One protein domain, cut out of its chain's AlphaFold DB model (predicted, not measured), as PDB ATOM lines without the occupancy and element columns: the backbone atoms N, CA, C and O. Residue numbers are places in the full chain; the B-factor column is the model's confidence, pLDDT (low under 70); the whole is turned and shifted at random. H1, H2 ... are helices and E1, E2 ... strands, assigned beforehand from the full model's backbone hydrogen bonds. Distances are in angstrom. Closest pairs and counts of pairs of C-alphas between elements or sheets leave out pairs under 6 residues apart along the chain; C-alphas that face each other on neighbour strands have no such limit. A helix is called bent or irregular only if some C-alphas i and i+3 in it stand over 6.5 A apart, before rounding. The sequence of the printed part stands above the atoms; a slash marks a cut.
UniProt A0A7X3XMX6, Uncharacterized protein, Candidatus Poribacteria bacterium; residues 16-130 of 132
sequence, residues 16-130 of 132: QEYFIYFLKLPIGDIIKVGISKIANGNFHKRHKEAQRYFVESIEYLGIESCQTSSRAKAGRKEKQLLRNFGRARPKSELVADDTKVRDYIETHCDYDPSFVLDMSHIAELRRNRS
ATOM      1  N   GLN A  16      35.750 -27.652  -3.668       62.22
ATOM      2  CA  GLN A  16      35.520 -26.489  -2.818       62.22
ATOM      3  C   GLN A  16      36.628 -25.482  -3.089       62.22
ATOM      4  O   GLN A  16      37.788 -25.743  -2.769       62.22
ATOM      5  N   GLU A  17      36.267 -24.327  -3.627       75.25
ATOM      6  CA  GLU A  17      37.211 -23.251  -3.893       75.25
ATOM      7  C   GLU A  17      36.846 -22.025  -3.064       75.25
ATOM      8  O   GLU A  17      35.683 -21.623  -2.963       75.25
ATOM      9  N   TYR A  18      37.852 -21.467  -2.397       81.38
ATOM     10  CA  TYR A  18      37.712 -20.245  -1.624       81.38
ATOM     11  C   TYR A  18      38.098 -19.029  -2.465       81.38
ATOM     12  O   TYR A  18      39.086 -19.054  -3.196       81.38
ATOM     13  N   PHE A  19      37.357 -17.943  -2.270       83.56
ATOM     14  CA  PHE A  19      37.553 -16.668  -2.955       83.56
ATOM     15  C   PHE A  19      37.665 -15.553  -1.929       83.56
ATOM     16  O   PHE A  19      37.008 -15.605  -0.881       83.56
ATOM     17  N   ILE A  20      38.472 -14.543  -2.236       86.62
ATOM     18  CA  ILE A  20      38.435 -13.256  -1.544       86.62
ATOM     19  C   ILE A  20      37.525 -12.337  -2.337       86.62
ATOM     20  O   ILE A  20      37.599 -12.325  -3.556       86.62
ATOM     21  N   TYR A  21      36.670 -11.589  -1.654       85.62
ATOM     22  CA  TYR A  21      35.799 -10.602  -2.275       85.62
ATOM     23  C   TYR A  21      36.057  -9.209  -1.736       85.62
ATOM     24  O   TYR A  21      36.425  -9.045  -0.567       85.62
ATOM     25  N   PHE A  22      35.762  -8.228  -2.583       86.62
ATOM     26  CA  PHE A  22      35.836  -6.808  -2.290       86.62
ATOM     27  C   PHE A  22      34.472  -6.165  -2.556       86.62
ATOM     28  O   PHE A  22      33.947  -6.220  -3.668       86.62
ATOM     29  N   LEU A  23      33.886  -5.569  -1.518       83.75
ATOM     30  CA  LEU A  23      32.600  -4.870  -1.592       83.75
ATOM     31  C   LEU A  23      32.773  -3.448  -1.079       83.75
ATOM     32  O   LEU A  23      33.162  -3.264   0.073       83.75
ATOM     33  N   LYS A  24      32.443  -2.443  -1.879       83.25
ATOM     34  CA  LYS A  24      32.313  -1.074  -1.399       83.25
ATOM     35  C   LYS A  24      30.978  -0.925  -0.676       83.25
ATOM     36  O   LYS A  24      29.907  -1.171  -1.232       83.25
ATOM     37  N   LEU A  25      31.049  -0.549   0.598       77.25
ATOM     38  CA  LEU A  25      29.862  -0.289   1.401       77.25
ATOM     39  C   LEU A  25      29.440   1.176   1.230       77.25
ATOM     40  O   LEU A  25      30.293   2.062   1.326       77.25
ATOM     41  N   PRO A  26      28.135   1.455   1.068       69.12
ATOM     42  CA  PRO A  26      27.635   2.817   0.865       69.12
ATOM     43  C   PRO A  26      27.856   3.699   2.101       69.12
ATOM     44  O   PRO A  26      28.043   4.909   2.000       69.12
ATOM     45  N   ILE A  27      27.862   3.096   3.296       69.62
ATOM     46  CA  ILE A  27      28.038   3.812   4.559       69.62
ATOM     47  C   ILE A  27      29.515   3.818   4.960       69.62
ATOM     48  O   ILE A  27      30.047   2.808   5.432       69.62
ATOM     49  N   GLY A  28      30.124   5.001   4.908       69.19
ATOM     50  CA  GLY A  28      31.468   5.262   5.429       69.19
ATOM     51  C   GLY A  28      32.591   5.137   4.406       69.19
ATOM     52  O   GLY A  28      33.738   5.207   4.822       69.19
ATOM     53  N   ASP A  29      32.260   4.963   3.122       76.94
ATOM     54  CA  ASP A  29      33.211   4.936   2.002       76.94
ATOM     55  C   ASP A  29      34.403   3.992   2.245       76.94
ATOM     56  O   ASP A  29      35.584   4.339   2.206       76.94
ATOM     57  N   ILE A  30      34.047   2.754   2.580       82.44
ATOM     58  CA  ILE A  30      34.972   1.685   2.948       82.44
ATOM     59  C   ILE A  30      34.781   0.485   2.032       82.44
ATOM     60  O   ILE A  30      33.669   0.174   1.601       82.44
ATOM     61  N   ILE A  31      35.867  -0.245   1.810       85.50
ATOM     62  CA  ILE A  31      35.860  -1.522   1.106       85.50
ATOM     63  C   ILE A  31      35.917  -2.645   2.132       85.50
ATOM     64  O   ILE A  31      36.877  -2.787   2.888       85.50
ATOM     65  N   LYS A  32      34.884  -3.478   2.152       84.69
ATOM     66  CA  LYS A  32      34.846  -4.730   2.888       84.69
ATOM     67  C   LYS A  32      35.617  -5.796   2.128       84.69
ATOM     68  O   LYS A  32      35.261  -6.129   1.002       84.69
ATOM     69  N   VAL A  33      36.604  -6.382   2.792       85.12
ATOM     70  CA  VAL A  33      37.295  -7.583   2.320       85.12
ATOM     71  C   VAL A  33      36.763  -8.776   3.095       85.12
ATOM     72  O   VAL A  33      36.603  -8.714   4.317       85.12
ATOM     73  N   GLY A  34      36.484  -9.871   2.405       83.25
ATOM     74  CA  GLY A  34      36.108 -11.102   3.079       83.25
ATOM     75  C   GLY A  34      36.373 -12.338   2.252       83.25
ATOM     76  O   GLY A  34      36.822 -12.265   1.117       83.25
ATOM     77  N   ILE A  35      36.094 -13.496   2.846       84.38
ATOM     78  CA  ILE A  35      36.277 -14.795   2.202       84.38
ATOM     79  C   ILE A  35      34.932 -15.478   2.031       84.38
ATOM     80  O   ILE A  35      34.152 -15.570   2.991       84.38
ATOM     81  N   SER A  36      34.703 -16.014   0.840       77.81
ATOM     82  CA  SER A  36      33.583 -16.896   0.533       77.81
ATOM     83  C   SER A  36      34.078 -18.231  -0.029       77.81
ATOM     84  O   SER A  36      35.281 -18.423  -0.217       77.81
ATOM     85  N   LYS A  37      33.163 -19.183  -0.223       75.88
ATOM     86  CA  LYS A  37      33.455 -20.469  -0.864       75.88
ATOM     87  C   LYS A  37      32.374 -20.827  -1.874       75.88
ATOM     88  O   LYS A  37      31.192 -20.661  -1.569       75.88
ATOM     89  N   ILE A  38      32.787 -21.388  -3.000       66.44
ATOM     90  CA  ILE A  38      31.911 -22.093  -3.935       66.44
ATOM     91  C   ILE A  38      32.125 -23.587  -3.705       66.44
ATOM     92  O   ILE A  38      33.249 -24.035  -3.481       66.44
ATOM     93  N   ALA A  39      31.039 -24.352  -3.689       57.47
ATOM     94  CA  ALA A  39      31.086 -25.806  -3.706       57.47
ATOM     95  C   ALA A  39      30.166 -26.285  -4.831       57.47
ATOM     96  O   ALA A  39      29.007 -25.880  -4.872       57.47
ATOM     97  N   ASN A  40      30.672 -27.127  -5.732       51.25
ATOM     98  CA  ASN A  40      29.880 -27.750  -6.798       51.25
ATOM     99  C   ASN A  40      29.174 -26.702  -7.690       51.25
ATOM    100  O   ASN A  40      27.965 -26.774  -7.916       51.25
ATOM    101  N   GLY A  41      29.895 -25.641  -8.073       48.34
ATOM    102  CA  GLY A  41      29.353 -24.530  -8.870       48.34
ATOM    103  C   GLY A  41      28.297 -23.664  -8.167       48.34
ATOM    104  O   GLY A  41      27.781 -22.734  -8.773       48.34
ATOM    105  N   ASN A  42      27.979 -23.931  -6.895       48.88
ATOM    106  CA  ASN A  42      26.942 -23.231  -6.145       48.88
ATOM    107  C   ASN A  42      27.494 -22.598  -4.858       48.88
ATOM    108  O   ASN A  42      28.281 -23.194  -4.111       48.88
ATOM    109  N   PHE A  43      27.046 -21.379  -4.547       54.09
ATOM    110  CA  PHE A  43      27.334 -20.768  -3.252       54.09
ATOM    111  C   PHE A  43      26.600 -21.511  -2.141       54.09
ATOM    112  O   PHE A  43      25.389 -21.733  -2.192       54.09
ATOM    113  N   HIS A  44      27.330 -21.866  -1.084       50.06
ATOM    114  CA  HIS A  44      26.732 -22.509   0.079       50.06
ATOM    115  C   HIS A  44      25.931 -21.480   0.898       50.06
ATOM    116  O   HIS A  44      26.442 -20.891   1.855       50.06
ATOM    117  N   LYS A  45      24.670 -21.260   0.505       48.34
ATOM    118  CA  LYS A  45      23.699 -20.397   1.191       48.34
ATOM    119  C   LYS A  45      23.408 -20.962   2.580       48.34
ATOM    120  O   LYS A  45      22.909 -22.076   2.726       48.34
ATOM    121  N   ARG A  46      23.663 -20.192   3.640       46.06
ATOM    122  CA  ARG A  46      23.066 -20.499   4.946       46.06
ATOM    123  C   ARG A  46      21.602 -20.065   4.891       46.06
ATOM    124  O   ARG A  46      21.305 -18.886   5.031       46.06
ATOM    125  N   HIS A  47      20.680 -21.018   4.743       36.97
ATOM    126  CA  HIS A  47      19.226 -20.782   4.656       36.97
ATOM    127  C   HIS A  47      18.615 -19.910   5.776       36.97
ATOM    128  O   HIS A  47      17.501 -19.423   5.628       36.97
ATOM    129  N   LYS A  48      19.324 -19.674   6.887       42.56
ATOM    130  CA  LYS A  48      18.856 -18.835   8.004       42.56
ATOM    131  C   LYS A  48      19.118 -17.325   7.839       42.56
ATOM    132  O   LYS A  48      18.740 -16.573   8.730       42.56
ATOM    133  N   GLU A  49      19.757 -16.871   6.759       42.62
ATOM    134  CA  GLU A  49      20.157 -15.456   6.593       42.62
ATOM    135  C   GLU A  49      19.218 -14.636   5.685       42.62
ATOM    136  O   GLU A  49      19.230 -13.411   5.755       42.62
ATOM    137  N   ALA A  50      18.335 -15.277   4.911       38.78
ATOM    138  CA  ALA A  50      17.566 -14.637   3.834       38.78
ATOM    139  C   ALA A  50      16.435 -13.673   4.270       38.78
ATOM    140  O   ALA A  50      15.877 -12.985   3.425       38.78
ATOM    141  N   GLN A  51      16.062 -13.608   5.554       37.69
ATOM    142  CA  GLN A  51      14.798 -12.967   5.962       37.69
ATOM    143  C   GLN A  51      14.881 -11.550   6.538       37.69
ATOM    144  O   GLN A  51      13.846 -11.016   6.937       37.69
ATOM    145  N   ARG A  52      16.046 -10.902   6.625       41.06
ATOM    146  CA  ARG A  52      16.114  -9.549   7.197       41.06
ATOM    147  C   ARG A  52      17.173  -8.707   6.496       41.06
ATOM    148  O   ARG A  52      18.329  -9.109   6.479       41.06
ATOM    149  N   TYR A  53      16.746  -7.530   6.033       40.59
ATOM    150  CA  TYR A  53      17.526  -6.412   5.481       40.59
ATOM    151  C   TYR A  53      17.786  -6.463   3.965       40.59
ATOM    152  O   TYR A  53      18.727  -7.085   3.490       40.59
ATOM    153  N   PHE A  54      16.937  -5.746   3.222       42.91
ATOM    154  CA  PHE A  54      17.250  -5.218   1.892       42.91
ATOM    155  C   PHE A  54      18.302  -4.110   2.057       42.91
ATOM    156  O   PHE A  54      18.106  -3.207   2.870       42.91
ATOM    157  N   VAL A  55      19.410  -4.178   1.318       50.19
ATOM    158  CA  VAL A  55      20.425  -3.115   1.258       50.19
ATOM    159  C   VAL A  55      20.567  -2.723  -0.205       50.19
ATOM    160  O   VAL A  55      21.088  -3.492  -1.004       50.19
ATOM    161  N   GLU A  56      20.049  -1.553  -0.565       50.94
ATOM    162  CA  GLU A  56      19.856  -1.138  -1.962       50.94
ATOM    163  C   GLU A  56      21.123  -0.596  -2.660       50.94
ATOM    164  O   GLU A  56      21.030  -0.138  -3.793       50.94
ATOM    165  N   SER A  57      22.316  -0.623  -2.044       61.88
ATOM    166  CA  SER A  57      23.478   0.093  -2.616       61.88
ATOM    167  C   SER A  57      24.875  -0.422  -2.237       61.88
ATOM    168  O   SER A  57      25.799   0.367  -2.051       61.88
ATOM    169  N   ILE A  58      25.072  -1.739  -2.122       69.62
ATOM    170  CA  ILE A  58      26.433  -2.305  -2.036       69.62
ATOM    171  C   ILE A  58      27.009  -2.416  -3.450       69.62
ATOM    172  O   ILE A  58      26.424  -3.074  -4.307       69.62
ATOM    173  N   GLU A  59      28.163  -1.795  -3.681       77.56
ATOM    174  CA  GLU A  59      28.891  -1.921  -4.941       77.56
ATOM    175  C   GLU A  59      29.912  -3.052  -4.818       77.56
ATOM    176  O   GLU A  59      30.709  -3.116  -3.879       77.56
ATOM    177  N   TYR A  60      29.886  -3.975  -5.766       77.56
ATOM    178  CA  TYR A  60      30.883  -5.028  -5.842       77.56
ATOM    179  C   TYR A  60      32.061  -4.583  -6.690       77.56
ATOM    180  O   TYR A  60      31.873  -4.057  -7.781       77.56
ATOM    181  N   LEU A  61      33.266  -4.817  -6.176       82.19
ATOM    182  CA  LEU A  61      34.493  -4.372  -6.822       82.19
ATOM    183  C   LEU A  61      35.254  -5.520  -7.484       82.19
ATOM    184  O   LEU A  61      35.892  -5.304  -8.505       82.19
ATOM    185  N   GLY A  62      35.184  -6.737  -6.936       83.50
ATOM    186  CA  GLY A  62      35.838  -7.893  -7.546       83.50
ATOM    187  C   GLY A  62      36.018  -9.086  -6.614       83.50
ATOM    188  O   GLY A  62      35.819  -8.991  -5.394       83.50
ATOM    189  N   ILE A  63      36.422 -10.209  -7.208       85.94
ATOM    190  CA  ILE A  63      36.846 -11.428  -6.520       85.94
ATOM    191  C   ILE A  63      38.214 -11.871  -6.976       85.94
ATOM    192  O   ILE A  63      38.574 -11.753  -8.137       85.94
ATOM    193  N   GLU A  64      38.933 -12.492  -6.059       87.88
ATOM    194  CA  GLU A  64      40.191 -13.150  -6.350       87.88
ATOM    195  C   GLU A  64      40.108 -14.614  -5.915       87.88
ATOM    196  O   GLU A  64      39.888 -14.919  -4.730       87.88
ATOM    197  N   SER A  65      40.317 -15.539  -6.856       84.38
ATOM    198  CA  SER A  65      40.468 -16.955  -6.515       84.38
ATOM    199  C   SER A  65      41.673 -17.151  -5.588       84.38
ATOM    200  O   SER A  65      42.758 -16.583  -5.751       84.38
ATOM    201  N   CYS A  66      41.488 -17.975  -4.556       81.62
ATOM    202  CA  CYS A  66      42.585 -18.390  -3.689       81.62
ATOM    203  C   CYS A  66      43.240 -19.698  -4.138       81.62
ATOM    204  O   CYS A  66      44.166 -20.137  -3.453       81.62
ATOM    205  N   GLN A  67      42.733 -20.342  -5.200       79.50
ATOM    206  CA  GLN A  67      43.150 -21.664  -5.684       79.50
ATOM    207  C   GLN A  67      43.381 -22.655  -4.532       79.50
ATOM    208  O   GLN A  67      44.389 -23.358  -4.434       79.50
ATOM    209  N   THR A  68      42.472 -22.644  -3.556       78.62
ATOM    210  CA  THR A  68      42.604 -23.461  -2.355       78.62
ATOM    211  C   THR A  68      41.252 -23.909  -1.838       78.62
ATOM    212  O   THR A  68      40.306 -23.127  -1.790       78.62
ATOM    213  N   SER A  69      41.211 -25.146  -1.350       80.06
ATOM    214  CA  SER A  69      40.101 -25.721  -0.588       80.06
ATOM    215  C   SER A  69      40.223 -25.487   0.923       80.06
ATOM    216  O   SER A  69      39.396 -25.948   1.708       80.06
ATOM    217  N   SER A  70      41.251 -24.757   1.377       84.75
ATOM    218  CA  SER A  70      41.485 -24.497   2.798       84.75
ATOM    219  C   SER A  70      41.049 -23.093   3.211       84.75
ATOM    220  O   SER A  70      41.729 -22.101   2.931       84.75
ATOM    221  N   ARG A  71      39.994 -23.015   4.035       84.12
ATOM    222  CA  ARG A  71      39.559 -21.766   4.691       84.12
ATOM    223  C   ARG A  71      40.699 -21.054   5.422       84.12
ATOM    224  O   ARG A  71      40.749 -19.829   5.436       84.12
ATOM    225  N   ALA A  72      41.602 -21.804   6.055       85.50
ATOM    226  CA  ALA A  72      42.716 -21.230   6.808       85.50
ATOM    227  C   ALA A  72      43.744 -20.549   5.891       85.50
ATOM    228  O   ALA A  72      44.283 -19.504   6.254       85.50
ATOM    229  N   LYS A  73      44.002 -21.109   4.698       87.81
ATOM    230  CA  LYS A  73      44.879 -20.490   3.692       87.81
ATOM    231  C   LYS A  73      44.258 -19.207   3.138       87.81
ATOM    232  O   LYS A  73      44.916 -18.171   3.204       87.81
ATOM    233  N   ALA A  74      42.986 -19.243   2.741       86.81
ATOM    234  CA  ALA A  74      42.250 -18.042   2.332       86.81
ATOM    235  C   ALA A  74      42.236 -16.975   3.450       86.81
ATOM    236  O   ALA A  74      42.538 -15.811   3.213       86.81
ATOM    237  N   GLY A  75      42.022 -17.402   4.704       87.56
ATOM    238  CA  GLY A  75      42.079 -16.570   5.917       87.56
ATOM    239  C   GLY A  75      43.405 -15.849   6.138       87.56
ATOM    240  O   GLY A  75      43.439 -14.748   6.687       87.56
ATOM    241  N   ARG A  76      44.523 -16.466   5.745       89.88
ATOM    242  CA  ARG A  76      45.843 -15.829   5.820       89.88
ATOM    243  C   ARG A  76      46.021 -14.783   4.727       89.88
ATOM    244  O   ARG A  76      46.531 -13.711   5.037       89.88
ATOM    245  N   LYS A  77      45.552 -15.064   3.509       90.38
ATOM    246  CA  LYS A  77      45.602 -14.133   2.374       90.38
ATOM    247  C   LYS A  77      44.759 -12.878   2.639       90.38
ATOM    248  O   LYS A  77      45.296 -11.782   2.562       90.38
ATOM    249  N   GLU A  78      43.519 -13.019   3.117       89.69
ATOM    250  CA  GLU A  78      42.680 -11.886   3.564       89.69
ATOM    251  C   GLU A  78      43.423 -10.998   4.581       89.69
ATOM    252  O   GLU A  78      43.535  -9.785   4.409       89.69
ATOM    253  N   LYS A  79      44.005 -11.601   5.627       88.44
ATOM    254  CA  LYS A  79      44.776 -10.860   6.640       88.44
ATOM    255  C   LYS A  79      46.022 -10.184   6.075       88.44
ATOM    256  O   LYS A  79      46.420  -9.148   6.604       88.44
ATOM    257  N   GLN A  80      46.667 -10.783   5.079       90.44
ATOM    258  CA  GLN A  80      47.838 -10.215   4.423       90.44
ATOM    259  C   GLN A  80      47.453  -8.983   3.602       90.44
ATOM    260  O   GLN A  80      48.072  -7.940   3.781       90.44
ATOM    261  N   LEU A  81      46.383  -9.058   2.807       89.44
ATOM    262  CA  LEU A  81      45.867  -7.918   2.040       89.44
ATOM    263  C   LEU A  81      45.488  -6.753   2.960       89.44
ATOM    264  O   LEU A  81      45.944  -5.631   2.769       89.44
ATOM    265  N   LEU A  82      44.767  -7.039   4.049       88.56
ATOM    266  CA  LEU A  82      44.400  -6.035   5.055       88.56
ATOM    267  C   LEU A  82      45.607  -5.374   5.741       88.56
ATOM    268  O   LEU A  82      45.510  -4.245   6.222       88.56
ATOM    269  N   ARG A  83      46.739  -6.080   5.845       86.88
ATOM    270  CA  ARG A  83      47.990  -5.508   6.363       86.88
ATOM    271  C   ARG A  83      48.689  -4.656   5.310       86.88
ATOM    272  O   ARG A  83      49.143  -3.573   5.655       86.88
ATOM    273  N   ASN A  84      48.759  -5.136   4.070       88.06
ATOM    274  CA  ASN A  84      49.462  -4.470   2.974       88.06
ATOM    275  C   ASN A  84      48.819  -3.130   2.602       88.06
ATOM    276  O   ASN A  84      49.532  -2.155   2.383       88.06
ATOM    277  N   PHE A  85      47.488  -3.078   2.569       86.75
ATOM    278  CA  PHE A  85      46.743  -1.883   2.163       86.75
ATOM    279  C   PHE A  85      46.420  -0.921   3.304       86.75
ATOM    280  O   PHE A  85      45.912   0.158   3.065       86.75
ATOM    281  N   GLY A  86      46.709  -1.289   4.552       77.88
ATOM    282  CA  GLY A  86      46.308  -0.475   5.695       77.88
ATOM    283  C   GLY A  86      44.808  -0.592   5.977       77.88
ATOM    284  O   GLY A  86      43.954   0.019   5.345       77.88
ATOM    285  N   ARG A  87      44.470  -1.392   6.989       70.25
ATOM    286  CA  ARG A  87      43.085  -1.544   7.453       70.25
ATOM    287  C   ARG A  87      42.478  -0.217   7.942       70.25
ATOM    288  O   ARG A  87      43.050   0.443   8.813       70.25
ATOM    289  N   ALA A  88      41.258   0.079   7.507       63.66
ATOM    290  CA  ALA A  88      40.337   0.919   8.263       63.66
ATOM    291  C   ALA A  88      39.791   0.092   9.447       63.66
ATOM    292  O   ALA A  88      39.705  -1.135   9.384       63.66
ATOM    293  N   ARG A  89      39.474   0.708  10.591       65.00
ATOM    294  CA  ARG A  89      38.748  -0.015  11.656       65.00
ATOM    295  C   ARG A  89      37.280  -0.129  11.229       65.00
ATOM    296  O   ARG A  89      36.750   0.921  10.870       65.00
ATOM    297  N   PRO A  90      36.575  -1.272  11.412       64.06
ATOM    298  CA  PRO A  90      36.934  -2.600  11.974       64.06
ATOM    299  C   PRO A  90      37.725  -3.602  11.084       64.06
ATOM    300  O   PRO A  90      37.985  -3.383   9.917       64.06
ATOM    301  N   LYS A  91      38.110  -4.759  11.673       68.50
ATOM    302  CA  LYS A  91      39.150  -5.753  11.259       68.50
ATOM    303  C   LYS A  91      39.157  -6.303   9.813       68.50
ATOM    304  O   LYS A  91      40.016  -7.128   9.531       68.50
ATOM    305  N   SER A  92      38.232  -5.926   8.944       76.25
ATOM    306  CA  SER A  92      38.089  -6.460   7.574       76.25
ATOM    307  C   SER A  92      37.760  -5.363   6.561       76.25
ATOM    308  O   SER A  92      37.187  -5.639   5.517       76.25
ATOM    309  N   GLU A  93      38.064  -4.113   6.895       81.75
ATOM    310  CA  GLU A  93      37.719  -2.959   6.074       81.75
ATOM    311  C   GLU A  93      38.981  -2.220   5.643       81.75
ATOM    312  O   GLU A  93      39.974  -2.159   6.373       81.75
ATOM    313  N   LEU A  94      38.935  -1.700   4.426       83.69
ATOM    314  CA  LEU A  94      39.938  -0.869   3.782       83.69
ATOM    315  C   LEU A  94      39.304   0.486   3.461       83.69
ATOM    316  O   LEU A  94      38.081   0.592   3.355       83.69
ATOM    317  N   VAL A  95      40.128   1.517   3.317       82.00
ATOM    318  CA  VAL A  95      39.673   2.831   2.840       82.00
ATOM    319  C   VAL A  95      39.384   2.724   1.340       82.00
ATOM    320  O   VAL A  95      40.207   2.169   0.614       82.00
ATOM    321  N   ALA A  96      38.222   3.199   0.874       73.25
ATOM    322  CA  ALA A  96      37.826   3.029  -0.528       73.25
ATOM    323  C   ALA A  96      38.666   3.851  -1.518       73.25
ATOM    324  O   ALA A  96      38.925   3.389  -2.628       73.25
ATOM    325  N   ASP A  97      39.133   5.022  -1.091       75.81
ATOM    326  CA  ASP A  97      39.939   5.937  -1.907       75.81
ATOM    327  C   ASP A  97      41.440   5.599  -1.939       75.81
ATOM    328  O   ASP A  97      42.235   6.347  -2.509       75.81
ATOM    329  N   ASP A  98      41.864   4.479  -1.345       80.44
ATOM    330  CA  ASP A  98      43.260   4.054  -1.438       80.44
ATOM    331  C   ASP A  98      43.552   3.506  -2.843       80.44
ATOM    332  O   ASP A  98      43.075   2.434  -3.234       80.44
ATOM    333  N   THR A  99      44.369   4.239  -3.605       84.19
ATOM    334  CA  THR A  99      44.771   3.884  -4.972       84.19
ATOM    335  C   THR A  99      45.364   2.484  -5.049       84.19
ATOM    336  O   THR A  99      45.062   1.749  -5.980       84.19
ATOM    337  N   LYS A 100      46.112   2.044  -4.030       88.00
ATOM    338  CA  LYS A 100      46.726   0.709  -4.023       88.00
ATOM    339  C   LYS A 100      45.685  -0.402  -3.961       88.00
ATOM    340  O   LYS A 100      45.923  -1.487  -4.486       88.00
ATOM    341  N   VAL A 101      44.558  -0.157  -3.291       87.31
ATOM    342  CA  VAL A 101      43.452  -1.117  -3.212       87.31
ATOM    343  C   VAL A 101      42.763  -1.219  -4.565       87.31
ATOM    344  O   VAL A 101      42.498  -2.326  -5.025       87.31
ATOM    345  N   ARG A 102      42.518  -0.080  -5.221       85.25
ATOM    346  CA  ARG A 102      41.887  -0.029  -6.547       85.25
ATOM    347  C   ARG A 102      42.761  -0.679  -7.616       85.25
ATOM    348  O   ARG A 102      42.291  -1.596  -8.280       85.25
ATOM    349  N   ASP A 103      44.040  -0.310  -7.679       90.94
ATOM    350  CA  ASP A 103      45.013  -0.886  -8.615       90.94
ATOM    351  C   ASP A 103      45.123  -2.407  -8.442       90.94
ATOM    352  O   ASP A 103      45.201  -3.164  -9.414       90.94
ATOM    353  N   TYR A 104      45.103  -2.882  -7.191       92.00
ATOM    354  CA  TYR A 104      45.113  -4.312  -6.914       92.00
ATOM    355  C   TYR A 104      43.874  -5.008  -7.469       92.00
ATOM    356  O   TYR A 104      44.019  -6.042  -8.119       92.00
ATOM    357  N   ILE A 105      42.685  -4.455  -7.208       88.88
ATOM    358  CA  ILE A 105      41.416  -5.023  -7.669       88.88
ATOM    359  C   ILE A 105      41.396  -5.078  -9.197       88.88
ATOM    360  O   ILE A 105      41.137  -6.139  -9.749       88.88
ATOM    361  N   GLU A 106      41.758  -3.990  -9.874       87.94
ATOM    362  CA  GLU A 106      41.786  -3.933 -11.341       87.94
ATOM    363  C   GLU A 106      42.778  -4.928 -11.963       87.94
ATOM    364  O   GLU A 106      42.539  -5.445 -13.050       87.94
ATOM    365  N   THR A 107      43.884  -5.221 -11.273       90.50
ATOM    366  CA  THR A 107      44.942  -6.098 -11.802       90.50
ATOM    367  C   THR A 107      44.733  -7.578 -11.461       90.50
ATOM    368  O   THR A 107      45.144  -8.444 -12.230       90.50
ATOM    369  N   HIS A 108      44.158  -7.889 -10.294       89.00
ATOM    370  CA  HIS A 108      44.148  -9.251  -9.737       89.00
ATOM    371  C   HIS A 108      42.752  -9.840  -9.560       89.00
ATOM    372  O   HIS A 108      42.647 -11.027  -9.248       89.00
ATOM    373  N   CYS A 109      41.698  -9.029  -9.668       87.31
ATOM    374  CA  CYS A 109      40.344  -9.484  -9.401       87.31
ATOM    375  C   CYS A 109      39.514  -9.561 -10.677       87.31
ATOM    376  O   CYS A 109      39.540  -8.666 -11.517       87.31
ATOM    377  N   ASP A 110      38.702 -10.608 -10.754       83.06
ATOM    378  CA  ASP A 110      37.655 -10.734 -11.751       83.06
ATOM    379  C   ASP A 110      36.378 -10.039 -11.264       83.06
ATOM    380  O   ASP A 110      36.052 -10.024 -10.067       83.06
ATOM    381  N   TYR A 111      35.610  -9.498 -12.206       73.44
ATOM    382  CA  TYR A 111      34.275  -8.976 -11.945       73.44
ATOM    383  C   TYR A 111      33.220  -9.997 -12.386       73.44
ATOM    384  O   TYR A 111      32.990 -10.175 -13.579       73.44
ATOM    385  N   ASP A 112      32.561 -10.653 -11.428       67.12
ATOM    386  CA  ASP A 112      31.446 -11.569 -11.686       67.12
ATOM    387  C   ASP A 112      30.133 -10.988 -11.118       67.12
ATOM    388  O   ASP A 112      29.912 -11.044  -9.905       67.12
ATOM    389  N   PRO A 113      29.234 -10.447 -11.964       55.84
ATOM    390  CA  PRO A 113      27.915  -9.946 -11.567       55.84
ATOM    391  C   PRO A 113      27.061 -10.965 -10.795       55.84
ATOM    392  O   PRO A 113      26.268 -10.590  -9.930       55.84
ATOM    393  N   SER A 114      27.217 -12.258 -11.087       56.28
ATOM    394  CA  SER A 114      26.441 -13.334 -10.457       56.28
ATOM    395  C   SER A 114      26.839 -13.509  -8.989       56.28
ATOM    396  O   SER A 114      25.998 -13.781  -8.134       56.28
ATOM    397  N   PHE A 115      28.113 -13.256  -8.677       57.19
ATOM    398  CA  PHE A 115      28.658 -13.241  -7.322       57.19
ATOM    399  C   PHE A 115      28.101 -12.076  -6.473       57.19
ATOM    400  O   PHE A 115      27.911 -12.210  -5.258       57.19
ATOM    401  N   VAL A 116      27.798 -10.932  -7.103       50.31
ATOM    402  CA  VAL A 116      27.328  -9.681  -6.462       50.31
ATOM    403  C   VAL A 116      25.994  -9.847  -5.751       50.31
ATOM    404  O   VAL A 116      25.821  -9.383  -4.618       50.31
ATOM    405  N   LEU A 117      25.059 -10.530  -6.411       50.19
ATOM    406  CA  LEU A 117      23.710 -10.758  -5.896       50.19
ATOM    407  C   LEU A 117      23.730 -11.651  -4.646       50.19
ATOM    408  O   LEU A 117      22.955 -11.425  -3.719       50.19
ATOM    409  N   ASP A 118      24.658 -12.608  -4.577       52.34
ATOM    410  CA  ASP A 118      24.749 -13.558  -3.465       52.34
ATOM    411  C   ASP A 118      25.530 -13.003  -2.246       52.34
ATOM    412  O   ASP A 118      25.288 -13.426  -1.112       52.34
ATOM    413  N   MET A 119      26.444 -12.036  -2.431       51.34
ATOM    414  CA  MET A 119      27.350 -11.546  -1.372       51.34
ATOM    415  C   MET A 119      26.968 -10.213  -0.722       51.34
ATOM    416  O   MET A 119      27.296 -10.001   0.452       51.34
ATOM    417  N   SER A 120      26.230  -9.349  -1.426       45.00
ATOM    418  CA  SER A 120      25.685  -8.096  -0.871       45.00
ATOM    419  C   SER A 120      24.840  -8.352   0.391       45.00
ATOM    420  O   SER A 120      24.840  -7.568   1.337       45.00
ATOM    421  N   HIS A 121      24.228  -9.535   0.487       45.69
ATOM    422  CA  HIS A 121      23.460  -9.989   1.651       45.69
ATOM    423  C   HIS A 121      24.318 -10.210   2.922       45.69
ATOM    424  O   HIS A 121      23.855 -10.002   4.043       45.69
ATOM    425  N   ILE A 122      25.583 -10.629   2.791       47.97
ATOM    426  CA  ILE A 122      26.408 -11.133   3.912       47.97
ATOM    427  C   ILE A 122      27.187 -10.020   4.637       47.97
ATOM    428  O   ILE A 122      27.441 -10.123   5.845       47.97
ATOM    429  N   ALA A 123      27.599  -8.965   3.928       44.56
ATOM    430  CA  ALA A 123      28.477  -7.927   4.476       44.56
ATOM    431  C   ALA A 123      27.784  -7.035   5.526       44.56
ATOM    432  O   ALA A 123      28.357  -6.791   6.593       44.56
ATOM    433  N   GLU A 124      26.534  -6.635   5.284       46.34
ATOM    434  CA  GLU A 124      25.769  -5.760   6.187       46.34
ATOM    435  C   GLU A 124      25.363  -6.483   7.491       46.34
ATOM    436  O   GLU A 124      25.456  -5.924   8.591       46.34
ATOM    437  N   LEU A 125      25.025  -7.781   7.404       43.44
ATOM    438  CA  LEU A 125      24.669  -8.628   8.556       43.44
ATOM    439  C   LEU A 125      25.764  -8.656   9.639       43.44
ATOM    440  O   LEU A 125      25.464  -8.762  10.832       43.44
ATOM    441  N   ARG A 126      27.044  -8.550   9.255       47.66
ATOM    442  CA  ARG A 126      28.172  -8.559  10.205       47.66
ATOM    443  C   ARG A 126      28.383  -7.215  10.907       47.66
ATOM    444  O   ARG A 126      28.848  -7.209  12.050       47.66
ATOM    445  N   ARG A 127      28.038  -6.090  10.271       48.41
ATOM    446  CA  ARG A 127      28.197  -4.747  10.859       48.41
ATOM    447  C   ARG A 127      27.155  -4.490  11.947       48.41
ATOM    448  O   ARG A 127      27.518  -4.050  13.036       48.41
ATOM    449  N   ASN A 128      25.903  -4.879  11.708       44.38
ATOM    450  CA  ASN A 128      24.819  -4.726  12.687       44.38
ATOM    451  C   ASN A 128      24.992  -5.616  13.928       44.38
ATOM    452  O   ASN A 128      24.619  -5.214  15.023       44.38
ATOM    453  N   ARG A 129      25.649  -6.776  13.794       44.50
ATOM    454  CA  ARG A 129      25.990  -7.659  14.927       44.50
ATOM    455  C   ARG A 129      27.123  -7.155  15.820       44.50
ATOM    456  O   ARG A 129      27.281  -7.651  16.924       44.50
ATOM    457  N   SER A 130      27.947  -6.230  15.329       41.94
ATOM    458  CA  SER A 130      29.096  -5.701  16.080       41.94
ATOM    459  C   SER A 130      28.749  -4.433  16.872       41.94
ATOM    460  O   SER A 130      29.618  -3.874  17.537       41.94
TER     461      SER A 130
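AT A GLANCE: This is residues 16 to 130 of the 132 residues of an uncharacterized protein of Candidatus Poribacteria bacterium (UniProt A0A7X3XMX6). A strongly twisted, curled sheet of four strands makes the middle layer, with H1 and H2 over one face and the kinked H3 crossing the other. E1 and E2 form a long hairpin at the core of this three-layer body, E3 and the short E4 are its edges, and the long link of residues 40 to 58 runs round the outside. The printed part has 115 residues with three named helices and four named strands, in the order E1 E2 E3 H1 E4 H2 H3; the sheet's order is E3 E1 E2 E4, all antiparallel, and the class is mixed, helices and strands. The whole is compact and rounded, with a radius of gyration of the C-alphas of 13.5 A and spans of 36 by 31 by 25 A.

IN THESE COORDINATES: In the sheet, E1 is residues 17 to 25, 24.7 A long, beginning at C-alpha 17 (37.211, -23.251, -3.893). E2, residues 30 to 39, is 28.6 A long. E3 is residues 59 to 65, 19.0 A, and E4 is residues 93 to 95, 6.9 A. H1 is residues 71 to 84, 20.0 A, beginning at (39.559, -21.766, 4.691). H2 is residues 99 to 108, 14.0 A. H3, residues 113 to 128, is 25.0 A long and ends at C-alpha 128 (24.819, -4.726, 12.687).

HOW THE PARTS SIT: The hairpin E1 and E2 is antiparallel at 153 degrees, with N 21 and O 34 at 2.9 A. E3 is antiparallel to E1 at 159 degrees, with N 22 and O 62 at 2.9 A. E4 is antiparallel to E2 at 138 degrees, with N 31 and O 94 at 2.8 A. H1 is on the sheet at a height of 8.5 A, over E1 and E2; its closest C-alphas to E1 are Tyr 18 and Ala 74, 6.4 A. H2 is on the sheet at a height of 8.9 A; its closest C-alphas to E3 are Gly 62 and Ile 105, 6.3 A. H1 and H2 are near each other, with 5 pairs of C-alphas within 10 A. H3, on the opposite face from H2, has a height of 8.1 A and runs across the strands, at 68 degrees to E1 on the local plane; its closest C-alphas to E3 are Tyr 60 and Val 116, 5.9 A. H3 has a kink of 30 degrees near residue 120 and is only just irregular, with C-alphas 121 and 124 6.6 A apart. In H1 and H2 every O i to N i+4 pair is within hydrogen-bond range; in H3 3 of 12 are, beside 6 of 13 O i to N i+3 pairs.

THE WHOLE: The C-alphas farthest apart, of Lys 48 and Thr 99, are 36.8 A apart. The printed part has no cut, and the link E2 to E3 is long. The mean pLDDT of the printed part is 70.5; residues under 70 include 38 to 58 and 112 to 130.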